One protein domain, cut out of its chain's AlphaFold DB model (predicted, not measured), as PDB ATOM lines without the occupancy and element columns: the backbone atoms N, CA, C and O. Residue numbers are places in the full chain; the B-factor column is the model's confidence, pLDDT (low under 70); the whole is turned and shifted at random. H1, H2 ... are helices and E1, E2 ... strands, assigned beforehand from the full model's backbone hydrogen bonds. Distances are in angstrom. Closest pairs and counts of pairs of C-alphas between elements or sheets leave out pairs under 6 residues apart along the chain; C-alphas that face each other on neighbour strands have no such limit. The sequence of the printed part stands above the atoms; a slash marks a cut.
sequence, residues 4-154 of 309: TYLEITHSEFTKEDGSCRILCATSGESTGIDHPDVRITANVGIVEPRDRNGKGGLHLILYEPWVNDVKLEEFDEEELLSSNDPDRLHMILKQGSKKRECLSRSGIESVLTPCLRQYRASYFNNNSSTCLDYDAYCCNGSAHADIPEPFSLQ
ATOM      1  N   THR A   4      31.168 100.258  24.938       96.69
ATOM      2  CA  THR A   4      30.081  99.432  24.386       96.69
ATOM      3  C   THR A   4      30.566  98.463  23.307       96.69
ATOM      4  O   THR A   4      30.108  97.330  23.245       96.69
ATOM      5  N   TYR A   5      31.503  98.887  22.453       95.56
ATOM      6  CA  TYR A   5      32.058  98.005  21.427       95.56
ATOM      7  C   TYR A   5      32.875  96.868  22.047       95.56
ATOM      8  O   TYR A   5      32.752  95.724  21.614       95.56
ATOM      9  N   LEU A   6      33.697  97.177  23.057       93.88
ATOM     10  CA  LEU A   6      34.484  96.173  23.773       93.88
ATOM     11  C   LEU A   6      33.562  95.161  24.456       93.88
ATOM     12  O   LEU A   6      33.719  93.966  24.243       93.88
ATOM     13  N   GLU A   7      32.545  95.631  25.178       93.62
ATOM     14  CA  GLU A   7      31.567  94.771  25.854       93.62
ATOM     15  C   GLU A   7      30.877  93.799  24.885       93.62
ATOM     16  O   GLU A   7      30.851  92.594  25.134       93.62
ATOM     17  N   ILE A   8      30.391  94.298  23.742       95.50
ATOM     18  CA  ILE A   8      29.789  93.455  22.700       95.50
ATOM     19  C   ILE A   8      30.816  92.457  22.161       95.50
ATOM     20  O   ILE A   8      30.518  91.273  22.055       95.50
ATOM     21  N   THR A   9      32.032  92.910  21.853       95.31
ATOM     22  CA  THR A   9      33.081  92.059  21.275       95.31
ATOM     23  C   THR A   9      33.478  90.927  22.222       95.31
ATOM     24  O   THR A   9      33.563  89.780  21.790       95.31
ATOM     25  N   HIS A  10      33.687  91.219  23.510       93.56
ATOM     26  CA  HIS A  10      34.017  90.203  24.510       93.56
ATOM     27  C   HIS A  10      32.847  89.250  24.743       93.56
ATOM     28  O   HIS A  10      33.062  88.042  24.786       93.56
ATOM     29  N   SER A  11      31.617  89.768  24.825       93.62
ATOM     30  CA  SER A  11      30.423  88.930  24.970       93.62
ATOM     31  C   SER A  11      30.282  87.959  23.797       93.62
ATOM     32  O   SER A  11      30.173  86.753  24.008       93.62
ATOM     33  N   GLU A  12      30.372  88.458  22.562       95.81
ATOM     34  CA  GLU A  12      30.310  87.647  21.344       95.81
ATOM     35  C   GLU A  12      31.497  86.694  21.189       95.81
ATOM     36  O   GLU A  12      31.363  85.692  20.502       95.81
ATOM     37  N   PHE A  13      32.648  86.977  21.801       94.44
ATOM     38  CA  PHE A  13      33.800  86.071  21.788       94.44
ATOM     39  C   PHE A  13      33.638  84.892  22.755       94.44
ATOM     40  O   PHE A  13      34.107  83.793  22.477       94.44
ATOM     41  N   THR A  14      32.959  85.111  23.884       90.12
ATOM     42  CA  THR A  14      32.746  84.079  24.916       90.12
ATOM     43  C   THR A  14      31.524  83.190  24.688       90.12
ATOM     44  O   THR A  14      31.430  82.128  25.291       90.12
ATOM     45  N   LYS A  15      30.565  83.603  23.851       92.31
ATOM     46  CA  LYS A  15      29.362  82.805  23.573       92.31
ATOM     47  C   LYS A  15      29.677  81.622  22.659       92.31
ATOM     48  O   LYS A  15      30.356  81.776  21.644       92.31
ATOM     49  N   GLU A  16      29.082  80.466  22.943       88.94
ATOM     50  CA  GLU A  16      29.192  79.269  22.097       88.94
ATOM     51  C   GLU A  16      28.716  79.520  20.656       88.94
ATOM     52  O   GLU A  16      29.374  79.119  19.692       88.94
ATOM     53  N   ASP A  17      27.613  80.247  20.489       91.81
ATOM     54  CA  ASP A  17      27.035  80.666  19.207       91.81
ATOM     55  C   ASP A  17      27.475  82.076  18.778       91.81
ATOM     56  O   ASP A  17      26.980  82.619  17.789       91.81
ATOM     57  N   GLY A  18      28.442  82.644  19.497       93.12
ATOM     58  CA  GLY A  18      28.961  83.976  19.268       93.12
ATOM     59  C   GLY A  18      29.536  84.162  17.868       93.12
ATOM     60  O   GLY A  18      30.183  83.279  17.289       93.12
ATOM     61  N   SER A  19      29.300  85.344  17.308       94.81
ATOM     62  CA  SER A  19      29.787  85.695  15.970       94.81
ATOM     63  C   SER A  19      31.305  85.928  15.927       94.81
ATOM     64  O   SER A  19      31.932  85.769  14.877       94.81
ATOM     65  N   CYS A  20      31.918  86.269  17.065       94.62
ATOM     66  CA  CYS A  20      33.350  86.524  17.176       94.62
ATOM     67  C   CYS A  20      34.094  85.235  17.545       94.62
ATOM     68  O   CYS A  20      33.976  84.734  18.654       94.62
ATOM     69  N   ARG A  21      34.894  84.688  16.624       91.31
ATOM     70  CA  ARG A  21      35.699  83.471  16.878       91.31
ATOM     71  C   ARG A  21      37.173  83.752  17.145       91.31
ATOM     72  O   ARG A  21      37.871  82.904  17.689       91.31
ATOM     73  N   ILE A  22      37.653  84.926  16.739       93.50
ATOM     74  CA  ILE A  22      39.044  85.349  16.890       93.50
ATOM     75  C   ILE A  22      39.038  86.775  17.424       93.50
ATOM     76  O   ILE A  22      38.559  87.691  16.756       93.50
ATOM     77  N   LEU A  23      39.605  86.954  18.613       94.25
ATOM     78  CA  LEU A  23      39.774  88.257  19.234       94.25
ATOM     79  C   LEU A  23      41.217  88.739  19.058       94.25
ATOM     80  O   LEU A  23      42.141  88.236  19.693       94.25
ATOM     81  N   CYS A  24      41.409  89.747  18.210       94.88
ATOM     82  CA  CYS A  24      42.692  90.433  18.074       94.88
ATOM     83  C   CYS A  24      42.759  91.584  19.081       94.88
ATOM     84  O   CYS A  24      42.089  92.603  18.909       94.88
ATOM     85  N   ALA A  25      43.579  91.430  20.118       92.69
ATOM     86  CA  ALA A  25      43.702  92.391  21.208       92.69
ATOM     87  C   ALA A  25      45.146  92.885  21.359       92.69
ATOM     88  O   ALA A  25      46.105  92.167  21.078       92.69
ATOM     89  N   THR A  26      45.314  94.120  21.835       92.12
ATOM     90  CA  THR A  26      46.632  94.609  22.262       92.12
ATOM     91  C   THR A  26      47.025  93.977  23.599       92.12
ATOM     92  O   THR A  26      46.205  93.375  24.301       92.12
ATOM     93  N   SER A  27      48.288  94.127  24.001       86.56
ATOM     94  CA  SER A  27      48.755  93.600  25.289       86.56
ATOM     95  C   SER A  27      48.007  94.197  26.485       86.56
ATOM     96  O   SER A  27      47.856  93.481  27.469       86.56
ATOM     97  N   GLY A  28      47.552  95.454  26.387       87.75
ATOM     98  CA  GLY A  28      46.780  96.144  27.425       87.75
ATOM     99  C   GLY A  28      45.304  95.748  27.461       87.75
ATOM    100  O   GLY A  28      44.727  95.682  28.537       87.75
ATOM    101  N   GLU A  29      44.708  95.423  26.312       89.00
ATOM    102  CA  GLU A  29      43.322  94.929  26.259       89.00
ATOM    103  C   GLU A  29      43.228  93.461  26.707       89.00
ATOM    104  O   GLU A  29      42.282  93.048  27.362       89.00
ATOM    105  N   SER A  30      44.252  92.662  26.399       84.12
ATOM    106  CA  SER A  30      44.322  91.251  26.806       84.12
ATOM    107  C   SER A  30      44.698  91.043  28.279       84.12
ATOM    108  O   SER A  30      44.703  89.908  28.752       84.12
ATOM    109  N   THR A  31      45.064  92.097  29.016       79.81
ATOM    110  CA  THR A  31      45.294  92.007  30.468       79.81
ATOM    111  C   THR A  31      44.017  92.248  31.246       79.81
ATOM    112  O   THR A  31      43.428  93.314  31.131       79.81
ATOM    113  N   GLY A  32      43.667  91.311  32.128       73.94
ATOM    114  CA  GLY A  32      42.576  91.492  33.091       73.94
ATOM    115  C   GLY A  32      41.217  90.982  32.621       73.94
ATOM    116  O   GLY A  32      40.241  91.142  33.347       73.94
ATOM    117  N   ILE A  33      41.158  90.343  31.452       76.62
ATOM    118  CA  ILE A  33      39.958  89.675  30.956       76.62
ATOM    119  C   ILE A  33      40.262  88.183  30.891       76.62
ATOM    120  O   ILE A  33      41.074  87.740  30.078       76.62
ATOM    121  N   ASP A  34      39.654  87.429  31.804       79.06
ATOM    122  CA  ASP A  34      39.734  85.973  31.810       79.06
ATOM    123  C   ASP A  34      38.641  85.416  30.898       79.06
ATOM    124  O   ASP A  34      37.453  85.704  31.072       79.06
ATOM    125  N   HIS A  35      39.057  84.655  29.893       83.56
ATOM    126  CA  HIS A  35      38.162  83.985  28.967       83.56
ATOM    127  C   HIS A  35      38.331  82.475  29.180       83.56
ATOM    128  O   HIS A  35      39.281  81.901  28.636       83.56
ATOM    129  N   PRO A  36      37.448  81.831  29.970       78.69
ATOM    130  CA  PRO A  36      37.662  80.463  30.454       78.69
ATOM    131  C   PRO A  36      37.779  79.429  29.326       78.69
ATOM    132  O   PRO A  36      38.469  78.427  29.487       78.69
ATOM    133  N   ASP A  37      37.182  79.709  28.166       82.94
ATOM    134  CA  ASP A  37      37.107  78.779  27.036       82.94
ATOM    135  C   ASP A  37      38.138  79.053  25.927       82.94
ATOM    136  O   ASP A  37      38.063  78.484  24.832       82.94
ATOM    137  N   VAL A  38      39.131  79.918  26.173       87.94
ATOM    138  CA  VAL A  38      40.184  80.184  25.183       87.94
ATOM    139  C   VAL A  38      41.157  79.015  25.113       87.94
ATOM    140  O   VAL A  38      42.025  78.829  25.962       87.94
ATOM    141  N   ARG A  39      41.047  78.251  24.025       88.19
ATOM    142  CA  ARG A  39      41.902  77.084  23.757       88.19
ATOM    143  C   ARG A  39      43.210  77.419  23.063       88.19
ATOM    144  O   ARG A  39      44.159  76.652  23.167       88.19
ATOM    145  N   ILE A  40      43.246  78.516  22.310       92.12
ATOM    146  CA  ILE A  40      44.411  78.916  21.521       92.12
ATOM    147  C   ILE A  40      44.683  80.388  21.780       92.12
ATOM    148  O   ILE A  40      43.822  81.238  21.565       92.12
ATOM    149  N   THR A  41      45.904  80.686  22.201       92.38
ATOM    150  CA  THR A  41      46.413  82.053  22.301       92.38
ATOM    151  C   THR A  41      47.576  82.218  21.338       92.38
ATOM    152  O   THR A  41      48.398  81.315  21.195       92.38
ATOM    153  N   ALA A  42      47.648  83.364  20.667       93.75
ATOM    154  CA  ALA A  42      48.726  83.663  19.737       93.75
ATOM    155  C   ALA A  42      49.288  85.058  20.003       93.75
ATOM    156  O   ALA A  42      48.578  86.057  19.905       93.75
ATOM    157  N   ASN A  43      50.582  85.117  20.298       93.56
ATOM    158  CA  ASN A  43      51.345  86.353  20.320       93.56
ATOM    159  C   ASN A  43      51.939  86.579  18.930       93.56
ATOM    160  O   ASN A  43      52.744  85.779  18.453       93.56
ATOM    161  N   VAL A  44      51.542  87.672  18.279       93.94
ATOM    162  CA  VAL A  44      52.153  88.113  17.021       93.94
ATOM    163  C   VAL A  44      53.322  89.031  17.357       93.94
ATOM    164  O   VAL A  44      53.156  90.225  17.603       93.94
ATOM    165  N   GLY A  45      54.515  88.453  17.377       93.12
ATOM    166  CA  GLY A  45      55.744  89.068  17.849       93.12
ATOM    167  C   GLY A  45      56.251  88.440  19.144       93.12
ATOM    168  O   GLY A  45      55.589  87.624  19.783       93.12
ATOM    169  N   ILE A  46      57.461  88.845  19.512       92.31
ATOM    170  CA  ILE A  46      58.112  88.420  20.746       92.31
ATOM    171  C   ILE A  46      57.608  89.297  21.882       92.31
ATOM    172  O   ILE A  46      57.585  90.522  21.765       92.31
ATOM    173  N   VAL A  47      57.190  88.649  22.961       88.06
ATOM    174  CA  VAL A  47      56.673  89.289  24.167       88.06
ATOM    175  C   VAL A  47      57.447  88.720  25.343       88.06
ATOM    176  O   VAL A  47      57.795  87.539  25.334       88.06
ATOM    177  N   GLU A  48      57.702  89.550  26.346       88.50
ATOM    178  CA  GLU A  48      58.299  89.116  27.608       88.50
ATOM    179  C   GLU A  48      57.521  87.931  28.203       88.50
ATOM    180  O   GLU A  48      56.284  87.875  28.080       88.50
ATOM    181  N   PRO A  49      58.210  86.995  28.879       84.94
ATOM    182  CA  PRO A  49      57.557  85.924  29.609       84.94
ATOM    183  C   PRO A  49      56.567  86.511  30.618       84.94
ATOM    184  O   PRO A  49      56.933  87.204  31.563       84.94
ATOM    185  N   ARG A  50      55.282  86.225  30.425       83.00
ATOM    186  CA  ARG A  50      54.226  86.572  31.377       83.00
ATOM    187  C   ARG A  50      53.517  85.300  31.785       83.00
ATOM    188  O   ARG A  50      53.279  84.431  30.944       83.00
ATOM    189  N   ASP A  51      53.142  85.220  33.054       69.00
ATOM    190  CA  ASP A  51      52.339  84.119  33.576       69.00
ATOM    191  C   ASP A  51      50.871  84.292  33.152       69.00
ATOM    192  O   ASP A  51      49.986  84.628  33.931       69.00
ATOM    193  N   ARG A  52      50.632  84.191  31.842       61.38
ATOM    194  CA  ARG A  52      49.306  84.290  31.213       61.38
ATOM    195  C   ARG A  52      48.752  82.923  30.841       61.38
ATOM    196  O   ARG A  52      47.902  82.826  29.959       61.38
ATOM    197  N   ASN A  53      49.268  81.861  31.450       54.22
ATOM    198  CA  ASN A  53      48.864  80.518  31.084       54.22
ATOM    199  C   ASN A  53      47.464  80.242  31.641       54.22
ATOM    200  O   ASN A  53      47.291  79.766  32.760       54.22
ATOM    201  N   GLY A  54      46.466  80.539  30.806       56.25
ATOM    202  CA  GLY A  54      45.154  79.921  30.885       56.25
ATOM    203  C   GLY A  54      45.303  78.401  30.945       56.25
ATOM    204  O   GLY A  54      46.252  77.816  30.412       56.25
ATOM    205  N   LYS A  55      44.389  77.761  31.667       61.75
ATOM    206  CA  LYS A  55      44.428  76.326  31.945       61.75
ATOM    207  C   LYS A  55      44.343  75.531  30.630       61.75
ATOM    208  O   LYS A  55      43.307  75.528  29.982       61.75
ATOM    209  N   GLY A  56      45.422  74.838  30.256       72.31
ATOM    210  CA  GLY A  56      45.379  73.727  29.289       72.31
ATOM    211  C   GLY A  56      45.250  74.070  27.795       72.31
ATOM    212  O   GLY A  56      44.869  73.193  27.026       72.31
ATOM    213  N   GLY A  57      45.555  75.300  27.367       87.38
ATOM    214  CA  GLY A  57      45.476  75.715  25.955       87.38
ATOM    215  C   GLY A  57      46.800  75.671  25.175       87.38
ATOM    216  O   GLY A  57      47.890  75.659  25.748       87.38
ATOM    217  N   LEU A  58      46.706  75.721  23.842       91.31
ATOM    218  CA  LEU A  58      47.835  75.931  22.933       91.31
ATOM    219  C   LEU A  58      48.274  77.403  22.977       91.31
ATOM    220  O   LEU A  58      47.477  78.313  22.732       91.31
ATOM    221  N   HIS A  59      49.557  77.644  23.238       92.25
ATOM    222  CA  HIS A  59      50.154  78.977  23.194       92.25
ATOM    223  C   HIS A  59      51.140  79.084  22.032       92.25
ATOM    224  O   HIS A  59      52.123  78.347  21.975       92.25
ATOM    225  N   LEU A  60      50.883  80.012  21.115       93.94
ATOM    226  CA  LEU A  60      51.702  80.261  19.935       93.94
ATOM    227  C   LEU A  60      52.466  81.574  20.084       93.94
ATOM    228  O   LEU A  60      51.881  82.614  20.384       93.94
ATOM    229  N   ILE A  61      53.767  81.535  19.805       94.50
ATOM    230  CA  ILE A  61      54.593  82.728  19.618       94.50
ATOM    231  C   ILE A  61      54.969  82.769  18.141       94.50
ATOM    232  O   ILE A  61      55.747  81.945  17.664       94.50
ATOM    233  N   LEU A  62      54.377  83.704  17.403       94.94
ATOM    234  CA  LEU A  62      54.649  83.913  15.986       94.94
ATOM    235  C   LEU A  62      55.704  85.004  15.864       94.94
ATOM    236  O   LEU A  62      55.453  86.158  16.205       94.94
ATOM    237  N   TYR A  63      56.889  84.655  15.383       95.69
ATOM    238  CA  TYR A  63      58.013  85.577  15.290       95.69
ATOM    239  C   TYR A  63      58.637  85.553  13.893       95.69
ATOM    240  O   TYR A  63      58.361  84.678  13.074       95.69
ATOM    241  N   GLU A  64      59.435  86.573  13.596       95.06
ATOM    242  CA  GLU A  64      60.074  86.719  12.289       95.06
ATOM    243  C   GLU A  64      61.389  85.924  12.220       95.06
ATOM    244  O   GLU A  64      62.099  85.857  13.223       95.06
ATOM    245  N   PRO A  65      61.782  85.387  11.049       95.44
ATOM    246  CA  PRO A  65      62.950  84.507  10.936       95.44
ATOM    247  C   PRO A  65      64.269  85.090  11.456       95.44
ATOM    248  O   PRO A  65      65.083  84.337  11.984       95.44
ATOM    249  N   TRP A  66      64.457  86.413  11.357       95.06
ATOM    250  CA  TRP A  66      65.681  87.104  11.787       95.06
ATOM    251  C   TRP A  66      65.982  86.951  13.281       95.06
ATOM    252  O   TRP A  66      67.106  87.193  13.707       95.06
ATOM    253  N   VAL A  67      64.993  86.564  14.091       95.38
ATOM    254  CA  VAL A  67      65.175  86.301  15.526       95.38
ATOM    255  C   VAL A  67      66.195  85.189  15.753       95.38
ATOM    256  O   VAL A  67      66.966  85.268  16.701       95.38
ATOM    257  N   ASN A  68      66.248  84.194  14.864       95.00
ATOM    258  CA  ASN A  68      67.213  83.094  14.955       95.00
ATOM    259  C   ASN A  68      68.663  83.550  14.740       95.00
ATOM    260  O   ASN A  68      69.589  82.844  15.130       95.00
ATOM    261  N   ASP A  69      68.860  84.721  14.130       95.12
ATOM    262  CA  ASP A  69      70.181  85.294  13.871       95.12
ATOM    263  C   ASP A  69      70.675  86.176  15.033       95.12
ATOM    264  O   ASP A  69      71.796  86.689  14.988       95.12
ATOM    265  N   VAL A  70      69.841  86.401  16.057       93.44
ATOM    266  CA  VAL A  70      70.197  87.206  17.231       93.44
ATOM    267  C   VAL A  70      71.076  86.381  18.165       93.44
ATOM    268  O   VAL A  70      70.700  85.294  18.599       93.44
ATOM    269  N   LYS A  71      72.240  86.928  18.510       93.56
ATOM    270  CA  LYS A  71      73.174  86.328  19.461       93.56
ATOM    271  C   LYS A  71      72.886  86.852  20.860       93.56
ATOM    272  O   LYS A  71      72.816  88.060  21.062       93.56
ATOM    273  N   LEU A  72      72.716  85.955  21.829       92.00
ATOM    274  CA  LEU A  72      72.413  86.349  23.210       92.00
ATOM    275  C   LEU A  72      73.576  87.107  23.861       92.00
ATOM    276  O   LEU A  72      73.346  87.940  24.732       92.00
ATOM    277  N   GLU A  73      74.801  86.873  23.392       91.12
ATOM    278  CA  GLU A  73      76.012  87.550  23.851       91.12
ATOM    279  C   GLU A  73      75.997  89.053  23.527       91.12
ATOM    280  O   GLU A  73      76.606  89.835  24.250       91.12
ATOM    281  N   GLU A  74      75.243  89.485  22.504       89.31
ATOM    282  CA  GLU A  74      75.064  90.911  22.183       89.31
ATOM    283  C   GLU A  74      74.387  91.678  23.340       89.31
ATOM    284  O   GLU A  74      74.536  92.888  23.451       89.31
ATOM    285  N   PHE A  75      73.681  90.983  24.244       88.25
ATOM    286  CA  PHE A  75      73.074  91.568  25.448       88.25
ATOM    287  C   PHE A  75      74.020  91.599  26.659       88.25
ATOM    288  O   PHE A  75      73.617  92.069  27.730       88.25
ATOM    289  N   ASP A  76      75.218  91.026  26.535       84.69
ATOM    290  CA  ASP A  76      76.252  90.981  27.578       84.69
ATOM    291  C   ASP A  76      77.367  92.012  27.326       84.69
ATOM    292  O   ASP A  76      78.138  92.340  28.232       84.69
ATOM    293  N   GLU A  77      77.430  92.563  26.112       75.12
ATOM    294  CA  GLU A  77      78.324  93.652  25.735       75.12
ATOM    295  C   GLU A  77      77.741  95.004  26.184       75.12
ATOM    296  O   GLU A  77      76.960  95.604  25.462       75.12
ATOM    297  N   GLU A  78      78.085  95.481  27.388       61.19
ATOM    298  CA  GLU A  78      78.415  96.895  27.686       61.19
ATOM    299  C   GLU A  78      78.468  97.179  29.201       61.19
ATOM    300  O   GLU A  78      77.584  96.824  29.982       61.19
ATOM    301  N   GLU A  79      79.492  97.941  29.592       56.62
ATOM    302  CA  GLU A  79      79.805  98.477  30.930       56.62
ATOM    303  C   GLU A  79      78.690  99.329  31.585       56.62
ATOM    304  O   GLU A  79      78.882  99.875  32.672       56.62
ATOM    305  N   LEU A  80      77.525  99.473  30.948       54.06
ATOM    306  CA  LEU A  80      76.464 100.399  31.351       54.06
ATOM    307  C   LEU A  80      75.323  99.749  32.140       54.06
ATOM    308  O   LEU A  80      74.527 100.466  32.746       54.06
ATOM    309  N   LEU A  81      75.233  98.418  32.172       56.62
ATOM    310  CA  LEU A  81      74.120  97.709  32.806       56.62
ATOM    311  C   LEU A  81      74.635  96.479  33.557       56.62
ATOM    312  O   LEU A  81      74.424  95.346  33.142       56.62
ATOM    313  N   SER A  82      75.247  96.683  34.728       59.00
ATOM    314  CA  SER A  82      75.568  95.616  35.700       59.00
ATOM    315  C   SER A  82      74.319  94.945  36.306       59.00
ATOM    316  O   SER A  82      74.337  94.481  37.448       59.00
ATOM    317  N   SER A  83      73.194  94.995  35.601       72.06
ATOM    318  CA  SER A  83      71.907  94.514  36.053       72.06
ATOM    319  C   SER A  83      71.730  93.090  35.552       72.06
ATOM    320  O   SER A  83      71.672  92.857  34.346       72.06
ATOM    321  N   ASN A  84      71.566  92.144  36.476       83.31
ATOM    322  CA  ASN A  84      71.121  90.776  36.179       83.31
ATOM    323  C   ASN A  84      69.637  90.732  35.751       83.31
ATOM    324  O   ASN A  84      68.953  89.742  35.991       83.31
ATOM    325  N   ASP A  85      69.126  91.821  35.177       88.94
ATOM    326  CA  ASP A  85      67.753  91.941  34.719       88.94
ATOM    327  C   ASP A  85      67.585  91.132  33.422       88.94
ATOM    328  O   ASP A  85      68.254  91.429  32.418       88.94
ATOM    329  N   PRO A  86      66.744  90.083  33.427       90.31
ATOM    330  CA  PRO A  86      66.474  89.300  32.232       90.31
ATOM    331  C   PRO A  86      65.639  90.085  31.207       90.31
ATOM    332  O   PRO A  86      65.729  89.790  30.018       90.31
ATOM    333  N   ASP A  87      64.894  91.117  31.616       92.00
ATOM    334  CA  ASP A  87      64.073  91.952  30.727       92.00
ATOM    335  C   ASP A  87      64.854  93.110  30.090       92.00
ATOM    336  O   ASP A  87      64.287  93.936  29.369       92.00
ATOM    337  N   ARG A  88      66.177  93.166  30.290       90.06
ATOM    338  CA  ARG A  88      67.004  94.219  29.698       90.06
ATOM    339  C   ARG A  88      66.903  94.226  28.173       90.06
ATOM    340  O   ARG A  88      66.928  93.184  27.512       90.06
ATOM    341  N   LEU A  89      66.822  95.432  27.624       89.94
ATOM    342  CA  LEU A  89      66.833  95.668  26.187       89.94
ATOM    343  C   LEU A  89      68.247  95.532  25.630       89.94
ATOM    344  O   LEU A  89      69.226  95.761  26.337       89.94
ATOM    345  N   HIS A  90      68.334  95.223  24.339       83.94
ATOM    346  CA  HIS A  90      69.603  95.130  23.619       83.94
ATOM    347  C   HIS A  90      70.396  96.449  23.637       83.94
ATOM    348  O   HIS A  90      71.618  96.450  23.649       83.94
ATOM    349  N   MET A  91      69.709  97.594  23.600       84.62
ATOM    350  CA  MET A  91      70.338  98.913  23.662       84.62
ATOM    351  C   MET A  91      69.363  99.976  24.170       84.62
ATOM    352  O   MET A  91      68.149  99.768  24.201       84.62
ATOM    353  N   ILE A  92      69.887 101.150  24.532       86.25
ATOM    354  CA  ILE A  92      69.057 102.309  24.883       86.25
ATOM    355  C   ILE A  92      68.237 102.723  23.659       86.25
ATOM    356  O   ILE A  92      68.785 103.156  22.640       86.25
ATOM    357  N   LEU A  93      66.914 102.634  23.788       89.19
ATOM    358  CA  LEU A  93      66.000 102.979  22.708       89.19
ATOM    359  C   LEU A  93      66.073 104.468  22.377       89.19
ATOM    360  O   LEU A  93      65.944 105.342  23.235       89.19
ATOM    361  N   LYS A  94      66.217 104.748  21.087       92.81
ATOM    362  CA  LYS A  94      66.097 106.076  20.483       92.81
ATOM    363  C   LYS A  94      64.806 106.170  19.675       92.81
ATOM    364  O   LYS A  94      64.209 105.162  19.289       92.81
ATOM    365  N   GLN A  95      64.371 107.389  19.372       94.06
ATOM    366  CA  GLN A  95      63.259 107.581  18.444       94.06
ATOM    367  C   GLN A  95      63.605 106.956  17.084       94.06
ATOM    368  O   GLN A  95      64.651 107.255  16.511       94.06
ATOM    369  N   GLY A  96      62.731 106.081  16.583       92.94
ATOM    370  CA  GLY A  96      62.971 105.338  15.343       92.94
ATOM    371  C   GLY A  96      63.785 104.052  15.511       92.94
ATOM    372  O   GLY A  96      64.193 103.487  14.498       92.94
ATOM    373  N   SER A  97      64.003 103.586  16.750       93.12
ATOM    374  CA  SER A  97      64.604 102.268  16.994       93.12
ATOM    375  C   SER A  97      63.838 101.181  16.253       93.12
ATOM    376  O   SER A  97      62.606 101.206  16.150       93.12
ATOM    377  N   LYS A  98      64.579 100.225  15.710       92.44
ATOM    378  CA  LYS A  98      64.010  99.105  14.964       92.44
ATOM    379  C   LYS A  98      63.421  98.083  15.926       92.44
ATOM    380  O   LYS A  98      63.850  97.961  17.066       92.44
ATOM    381  N   LYS A  99      62.503  97.254  15.425       90.00
ATOM    382  CA  LYS A  99      61.887  96.168  16.204       90.00
ATOM    383  C   LYS A  99      62.919  95.278  16.914       90.00
ATOM    384  O   LYS A  99      62.697  94.945  18.066       90.00
ATOM    385  N   ARG A 100      64.044  94.951  16.257       91.12
ATOM    386  CA  ARG A 100      65.155  94.171  16.842       91.12
ATOM    387  C   ARG A 100      65.752  94.822  18.090       91.12
ATOM    388  O   ARG A 100      66.060  94.123  19.042       91.12
ATOM    389  N   GLU A 101      65.889  96.141  18.087       89.81
ATOM    390  CA  GLU A 101      66.489  96.904  19.189       89.81
ATOM    391  C   GLU A 101      65.527  97.007  20.384       89.81
ATOM    392  O   GLU A 101      65.967  97.144  21.520       89.81
ATOM    393  N   CYS A 102      64.218  96.890  20.131       91.81
ATOM    394  CA  CYS A 102      63.156  96.932  21.137       91.81
ATOM    395  C   CYS A 102      62.898  95.597  21.851       91.81
ATOM    396  O   CYS A 102      61.984  95.539  22.672       91.81
ATOM    397  N   LEU A 103      63.620  94.523  21.522       92.62
ATOM    398  CA  LEU A 103      63.420  93.232  22.175       92.62
ATOM    399  C   LEU A 103      64.259  93.116  23.447       92.62
ATOM    400  O   LEU A 103      65.429  93.505  23.475       92.62
ATOM    401  N   SER A 104      63.645  92.552  24.485       94.06
ATOM    402  CA  SER A 104      64.340  92.155  25.701       94.06
ATOM    403  C   SER A 104      65.110  90.856  25.483       94.06
ATOM    404  O   SER A 104      64.732  90.018  24.652       94.06
ATOM    405  N   ARG A 105      66.164  90.655  26.278       94.38
ATOM    406  CA  ARG A 105      66.882  89.378  26.324       94.38
ATOM    407  C   ARG A 105      65.926  88.230  26.647       94.38
ATOM    408  O   ARG A 105      65.941  87.220  25.948       94.38
ATOM    409  N   SER A 106      65.052  88.412  27.636       95.69
ATOM    410  CA  SER A 106      64.079  87.402  28.053       95.69
ATOM    411  C   SER A 106      63.119  86.992  26.940       95.69
ATOM    412  O   SER A 106      62.797  85.814  26.776       95.69
ATOM    413  N   GLY A 107      62.688  87.959  26.126       95.38
ATOM    414  CA  GLY A 107      61.852  87.713  24.964       95.38
ATOM    415  C   GLY A 107      62.561  86.817  23.949       95.38
ATOM    416  O   GLY A 107      61.989  85.818  23.513       95.38
ATOM    417  N   ILE A 108      63.814  87.133  23.607       95.75
ATOM    418  CA  ILE A 108      64.618  86.323  22.679       95.75
ATOM    419  C   ILE A 108      64.873  84.924  23.249       95.75
ATOM    420  O   ILE A 108      64.604  83.928  22.578       95.75
ATOM    421  N   GLU A 109      65.333  84.828  24.498       95.69
ATOM    422  CA  GLU A 109      65.605  83.549  25.161       95.69
ATOM    423  C   GLU A 109      64.359  82.660  25.230       95.69
ATOM    424  O   GLU A 109      64.459  81.454  25.023       95.69
ATOM    425  N   SER A 110      63.173  83.240  25.442       94.81
ATOM    426  CA  SER A 110      61.919  82.479  25.453       94.81
ATOM    427  C   SER A 110      61.618  81.787  24.120       94.81
ATOM    428  O   SER A 110      60.972  80.743  24.104       94.81
ATOM    429  N   VAL A 111      62.098  82.332  23.002       94.94
ATOM    430  CA  VAL A 111      61.905  81.746  21.671       94.94
ATOM    431  C   VAL A 111      63.008  80.745  21.334       94.94
ATOM    432  O   VAL A 111      62.729  79.715  20.725       94.94
ATOM    433  N   LEU A 112      64.249  81.042  21.725       95.19
ATOM    434  CA  LEU A 112      65.426  80.242  21.370       95.19
ATOM    435  C   LEU A 112      65.734  79.115  22.366       95.19
ATOM    436  O   LEU A 112      66.588  78.269  22.100       95.19
ATOM    437  N   THR A 113      65.072  79.096  23.521       95.12
ATOM    438  CA  THR A 113      65.299  78.080  24.552       95.12
ATOM    439  C   THR A 113      64.997  76.659  24.050       95.12
ATOM    440  O   THR A 113      63.968  76.426  23.407       95.12
ATOM    441  N   PRO A 114      65.821  75.660  24.421       95.06
ATOM    442  CA  PRO A 114      65.523  74.252  24.163       95.06
ATOM    443  C   PRO A 114      64.202  73.776  24.777       95.06
ATOM    444  O   PRO A 114      63.600  72.838  24.262       95.06
ATOM    445  N   CYS A 115      63.752  74.395  25.874       93.81
ATOM    446  CA  CYS A 115      62.483  74.093  26.533       93.81
ATOM    447  C   CYS A 115      61.869  75.370  27.124       93.81
ATOM    448  O   CYS A 115      62.392  75.946  28.085       93.81
ATOM    449  N   LEU A 116      60.725  75.805  26.584       92.88
ATOM    450  CA  LEU A 116      60.037  77.023  27.030       92.88
ATOM    451  C   LEU A 116      59.546  76.915  28.478       92.88
ATOM    452  O   LEU A 116      59.609  77.887  29.231       92.88
ATOM    453  N   ARG A 117      59.079  75.734  28.894       91.75
ATOM    454  CA  ARG A 117      58.594  75.513  30.261       91.75
ATOM    455  C   ARG A 117      59.722  75.599  31.282       91.75
ATOM    456  O   ARG A 117      59.572  76.292  32.284       91.75
ATOM    457  N   GLN A 118      60.853  74.954  31.002       94.00
ATOM    458  CA  GLN A 118      62.040  75.038  31.851       94.00
ATOM    459  C   GLN A 118      62.570  76.468  31.929       94.00
ATOM    460  O   GLN A 118      62.873  76.952  33.018       94.00
ATOM    461  N   TYR A 119      62.615  77.161  30.790       94.94
ATOM    462  CA  TYR A 119      62.998  78.564  30.748       94.94
ATOM    463  C   TYR A 119      62.102  79.427  31.640       94.94
ATOM    464  O   TYR A 119      62.603  80.134  32.509       94.94
ATOM    465  N   ARG A 120      60.774  79.313  31.499       93.62
ATOM    466  CA  ARG A 120      59.819  80.052  32.339       93.62
ATOM    467  C   ARG A 120      59.946  79.690  33.817       93.62
ATOM    468  O   ARG A 120      59.869  80.581  34.656       93.62
ATOM    469  N   ALA A 121      60.167  78.418  34.148       93.75
ATOM    470  CA  ALA A 121      60.388  78.002  35.529       93.75
ATOM    471  C   ALA A 121      61.619  78.699  36.127       93.75
ATOM    472  O   ALA A 121      61.526  79.267  37.209       93.75
ATOM    473  N   SER A 122      62.734  78.746  35.390       94.56
ATOM    474  CA  SER A 122      63.930  79.486  35.809       94.56
ATOM    475  C   SER A 122      63.667  80.991  35.913       94.56
ATOM    476  O   SER A 122      64.041  81.610  36.905       94.56
ATOM    477  N   TYR A 123      63.002  81.571  34.913       94.88
ATOM    478  CA  TYR A 123      62.688  82.997  34.838       94.88
ATOM    479  C   TYR A 123      61.858  83.472  36.042       94.88
ATOM    480  O   TYR A 123      62.176  84.482  36.663       94.88
ATOM    481  N   PHE A 124      60.834  82.706  36.430       94.19
ATOM    482  CA  PHE A 124      59.988  83.001  37.593       94.19
ATOM    483  C   PHE A 124      60.535  82.438  38.914       94.19
ATOM    484  O   PHE A 124      59.832  82.470  39.926       94.19
ATOM    485  N   ASN A 125      61.763  81.904  38.925       94.25
ATOM    486  CA  ASN A 125      62.372  81.232  40.077       94.25
ATOM    487  C   ASN A 125      61.451  80.157  40.705       94.25
ATOM    488  O   ASN A 125      61.367  79.994  41.925       94.25
ATOM    489  N   ASN A 126      60.713  79.438  39.857       93.44
ATOM    490  CA  ASN A 126      59.809  78.372  40.254       93.44
ATOM    491  C   ASN A 126      60.585  77.063  40.436       93.44
ATOM    492  O   ASN A 126      60.820  76.312  39.489       93.44
ATOM    493  N   ASN A 127      60.921  76.781  41.692       93.88
ATOM    494  CA  ASN A 127      61.634  75.575  42.114       93.88
ATOM    495  C   ASN A 127      60.693  74.464  42.618       93.88
ATOM    496  O   ASN A 127      61.122  73.596  43.378       93.88
ATOM    497  N   SER A 128      59.401  74.498  42.261       93.44
ATOM    498  CA  SER A 128      58.476  73.406  42.594       93.44
ATOM    499  C   SER A 128      58.981  72.091  42.003       93.44
ATOM    500  O   SER A 128      59.409  72.061  40.853       93.44
ATOM    501  N   SER A 129      58.847  70.983  42.736       90.56
ATOM    502  CA  SER A 129      59.188  69.651  42.217       90.56
ATOM    503  C   SER A 129      58.409  69.293  40.950       90.56
ATOM    504  O   SER A 129      58.882  68.490  40.162       90.56
ATOM    505  N   THR A 130      57.246  69.920  40.751       88.38
ATOM    506  CA  THR A 130      56.351  69.695  39.612       88.38
ATOM    507  C   THR A 130      56.522  70.701  38.471       88.38
ATOM    508  O   THR A 130      55.790  70.657  37.477       88.38
ATOM    509  N   CYS A 131      57.456  71.659  38.570       86.06
ATOM    510  CA  CYS A 131      57.572  72.719  37.561       86.06
ATOM    511  C   CYS A 131      57.959  72.171  36.176       86.06
ATOM    512  O   CYS A 131      57.551  72.739  35.159       86.06
ATOM    513  N   LEU A 132      58.644  71.024  36.139       88.12
ATOM    514  CA  LEU A 132      59.019  70.286  34.933       88.12
ATOM    515  C   LEU A 132      58.217  68.992  34.733       88.12
ATOM    516  O   LEU A 132      58.551  68.227  33.837       88.12
ATOM    517  N   ASP A 133      57.157  68.757  35.510       85.06
ATOM    518  CA  ASP A 133      56.274  67.612  35.280       85.06
ATOM    519  C   ASP A 133      55.384  67.919  34.072       85.06
ATOM    520  O   ASP A 133      54.433  68.710  34.149       85.06
ATOM    521  N   TYR A 134      55.734  67.352  32.923       75.56
ATOM    522  CA  TYR A 134      54.961  67.444  31.694       75.56
ATOM    523  C   TYR A 134      54.898  66.089  30.994       75.56
ATOM    524  O   TYR A 134      55.882  65.355  30.946       75.56
ATOM    525  N   ASP A 135      53.733  65.801  30.419       70.06
ATOM    526  CA  ASP A 135      53.537  64.665  29.521       70.06
ATOM    527  C   ASP A 135      54.030  65.036  28.106       70.06
ATOM    528  O   ASP A 135      54.858  65.930  27.928       70.06
ATOM    529  N   ALA A 136      53.476  64.429  27.056       70.19
ATOM    530  CA  ALA A 136      53.775  64.766  25.657       70.19
ATOM    531  C   ALA A 136      53.491  66.243  25.263       70.19
ATOM    532  O   ALA A 136      53.782  66.657  24.143       70.19
ATOM    533  N   TYR A 137      52.942  67.060  26.170       82.00
ATOM    534  CA  TYR A 137      52.425  68.405  25.908       82.00
ATOM    535  C   TYR A 137      53.222  69.503  26.636       82.00
ATOM    536  O   TYR A 137      52.702  70.192  27.513       82.00
ATOM    537  N   CYS A 138      54.500  69.675  26.280       89.62
ATOM    538  CA  CYS A 138      55.346  70.750  26.819       89.62
ATOM    539  C   CYS A 138      55.519  71.927  25.847       89.62
ATOM    540  O   CYS A 138      54.889  72.970  26.014       89.62
ATOM    541  N   CYS A 139      56.399  71.792  24.852       91.38
ATOM    542  CA  CYS A 139      56.625  72.789  23.804       91.38
ATOM    543  C   CYS A 139      57.290  72.140  22.579       91.38
ATOM    544  O   CYS A 139      57.637  70.963  22.610       91.38
ATOM    545  N   ASN A 140      57.502  72.910  21.510       91.50
ATOM    546  CA  ASN A 140      58.192  72.465  20.292       91.50
ATOM    547  C   ASN A 140      59.726  72.634  20.349       91.50
ATOM    548  O   ASN A 140      60.382  72.622  19.310       91.50
ATOM    549  N   GLY A 141      60.286  72.861  21.539       90.69
ATOM    550  CA  GLY A 141      61.715  73.085  21.731       90.69
ATOM    551  C   GLY A 141      62.561  71.821  21.531       90.69
ATOM    552  O   GLY A 141      62.083  70.693  21.668       90.69
ATOM    553  N   SER A 142      63.843  72.012  21.220       91.88
ATOM    554  CA  SER A 142      64.780  70.931  20.880       91.88
ATOM    555  C   SER A 142      65.071  69.952  22.021       91.88
ATOM    556  O   SER A 142      65.475  68.826  21.748       91.88
ATOM    557  N   ALA A 143      64.810  70.319  23.281       89.94
ATOM    558  CA  ALA A 143      64.930  69.404  24.420       89.94
ATOM    559  C   ALA A 143      63.954  68.214  24.344       89.94
ATOM    560  O   ALA A 143      64.102  67.243  25.079       89.94
ATOM    561  N   HIS A 144      62.954  68.292  23.464       88.44
ATOM    562  CA  HIS A 144      61.936  67.267  23.260       88.44
ATOM    563  C   HIS A 144      62.166  66.431  21.990       88.44
ATOM    564  O   HIS A 144      61.293  65.658  21.607       88.44
ATOM    565  N   ALA A 145      63.319  66.576  21.322       86.44
ATOM    566  CA  ALA A 145      63.602  65.895  20.056       86.44
ATOM    567  C   ALA A 145      63.636  64.358  20.168       86.44
ATOM    568  O   ALA A 145      63.337  63.674  19.194       86.44
ATOM    569  N   ASP A 146      63.961  63.826  21.349       86.25
ATOM    570  CA  ASP A 146      64.044  62.382  21.602       86.25
ATOM    571  C   ASP A 146      62.686  61.743  21.957       86.25
ATOM    572  O   ASP A 146      62.602  60.530  22.175       86.25
ATOM    573  N   ILE A 147      61.605  62.532  22.036       84.62
ATOM    574  CA  ILE A 147      60.264  62.013  22.327       84.62
ATOM    575  C   ILE A 147      59.721  61.295  21.073       84.62
ATOM    576  O   ILE A 147      59.726  61.890  19.994       84.62
ATOM    577  N   PRO A 148      59.223  60.043  21.184       83.31
ATOM    578  CA  PRO A 148      58.797  59.238  20.031       83.31
ATOM    579  C   PRO A 148      57.727  59.888  19.146       83.31
ATOM    580  O   PRO A 148      57.707  59.663  17.937       83.31
ATOM    581  N   GLU A 149      56.838  60.681  19.745       81.94
ATOM    582  CA  GLU A 149      55.823  61.462  19.043       81.94
ATOM    583  C   GLU A 149      56.153  62.954  19.207       81.94
ATOM    584  O   GLU A 149      55.832  63.545  20.241       81.94
ATOM    585  N   PRO A 150      56.844  63.575  18.231       79.06
ATOM    586  CA  PRO A 150      57.196  64.983  18.322       79.06
ATOM    587  C   PRO A 150      55.941  65.855  18.255       79.06
ATOM    588  O   PRO A 150      54.951  65.516  17.598       79.06
ATOM    589  N   PHE A 151      56.008  67.024  18.893       85.88
ATOM    590  CA  PHE A 151      54.940  68.017  18.839       85.88
ATOM    591  C   PHE A 151      54.555  68.338  17.384       85.88
ATOM    592  O   PHE A 151      55.391  68.761  16.582       85.88
ATOM    593  N   SER A 152      53.268  68.192  17.055       88.81
ATOM    594  CA  SER A 152      52.713  68.537  15.747       88.81
ATOM    595  C   SER A 152      51.697  69.659  15.896       88.81
ATOM    596  O   SER A 152      50.578  69.435  16.354       88.81
ATOM    597  N   LEU A 153      52.056  70.871  15.458       90.69
ATOM    598  CA  LEU A 153      51.156  72.030  15.506       90.69
ATOM    599  C   LEU A 153      49.815  71.736  14.816       90.69
ATOM    600  O   LEU A 153      48.762  72.111  15.321       90.69
ATOM    601  N   GLN A 154      49.852  71.019  13.691       93.25
ATOM    602  CA  GLN A 154      48.660  70.666  12.924       93.25
ATOM    603  C   GLN A 154      47.658  69.835  13.736       93.25
ATOM    604  O   GLN A 154      46.455  70.011  13.563       93.25
TER     605      GLN A 154
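This is residues 4 to 154 of the 309 residues of an uncharacterized protein of Gymnopus androsaceus JB14 (UniProt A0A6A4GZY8). There is little regular structure: a two-strand parallel ribbon, E1 and E2, lies near the middle of long loops, with H1 at one end and short helices H2 to H5 beyond the ribbon. The class is mixed, 46 of 151 printed residues in named elements, in order H1 E1 E2 H2 H3 H4 H5. It is only just loose, close to compact, radius of gyration of the C-alphas 17.9 A, spanning 56 by 46 by 30 A.

H1, residues 4 to 14, touches no helix. Neighbours E1, residues 40 to 44, and E2, residues 58 to 62, are parallel at 13 degrees; N 41 and O 58, 2.9 A, are within hydrogen-bond range. H3, residues 72 to 75, touches H4, residues 105 to 112, closest C-alphas Phe 75 and Arg 105, 6.6 A. H2, residues 65 to 69, is close to H4 but not clearly touching, closest C-alphas Val 67 and Ile 108, 7.2 A. H5, residues 116 to 123, touches H4 only at the corner, closest C-alphas Ser 110 and Leu 116, 6.0 A. Every O i to N i+4 pair is within range in H1 and H5, 3 of 4 in H4, 0 of 1 in H2, which has 2 of 2 O i to N i+3 pairs.

H1 runs 15.6 A from C-alpha 4 at (30.081, 99.432, 24.386); E1 is 12.8 A; H5 ends at C-alpha 123, (62.688, 82.997, 34.838).

The printed part has no cut. Links H1 to E1, E1 to E2 and H3 to H4 are long. Residues 51 to 55 and 78 to 82 are under pLDDT 70.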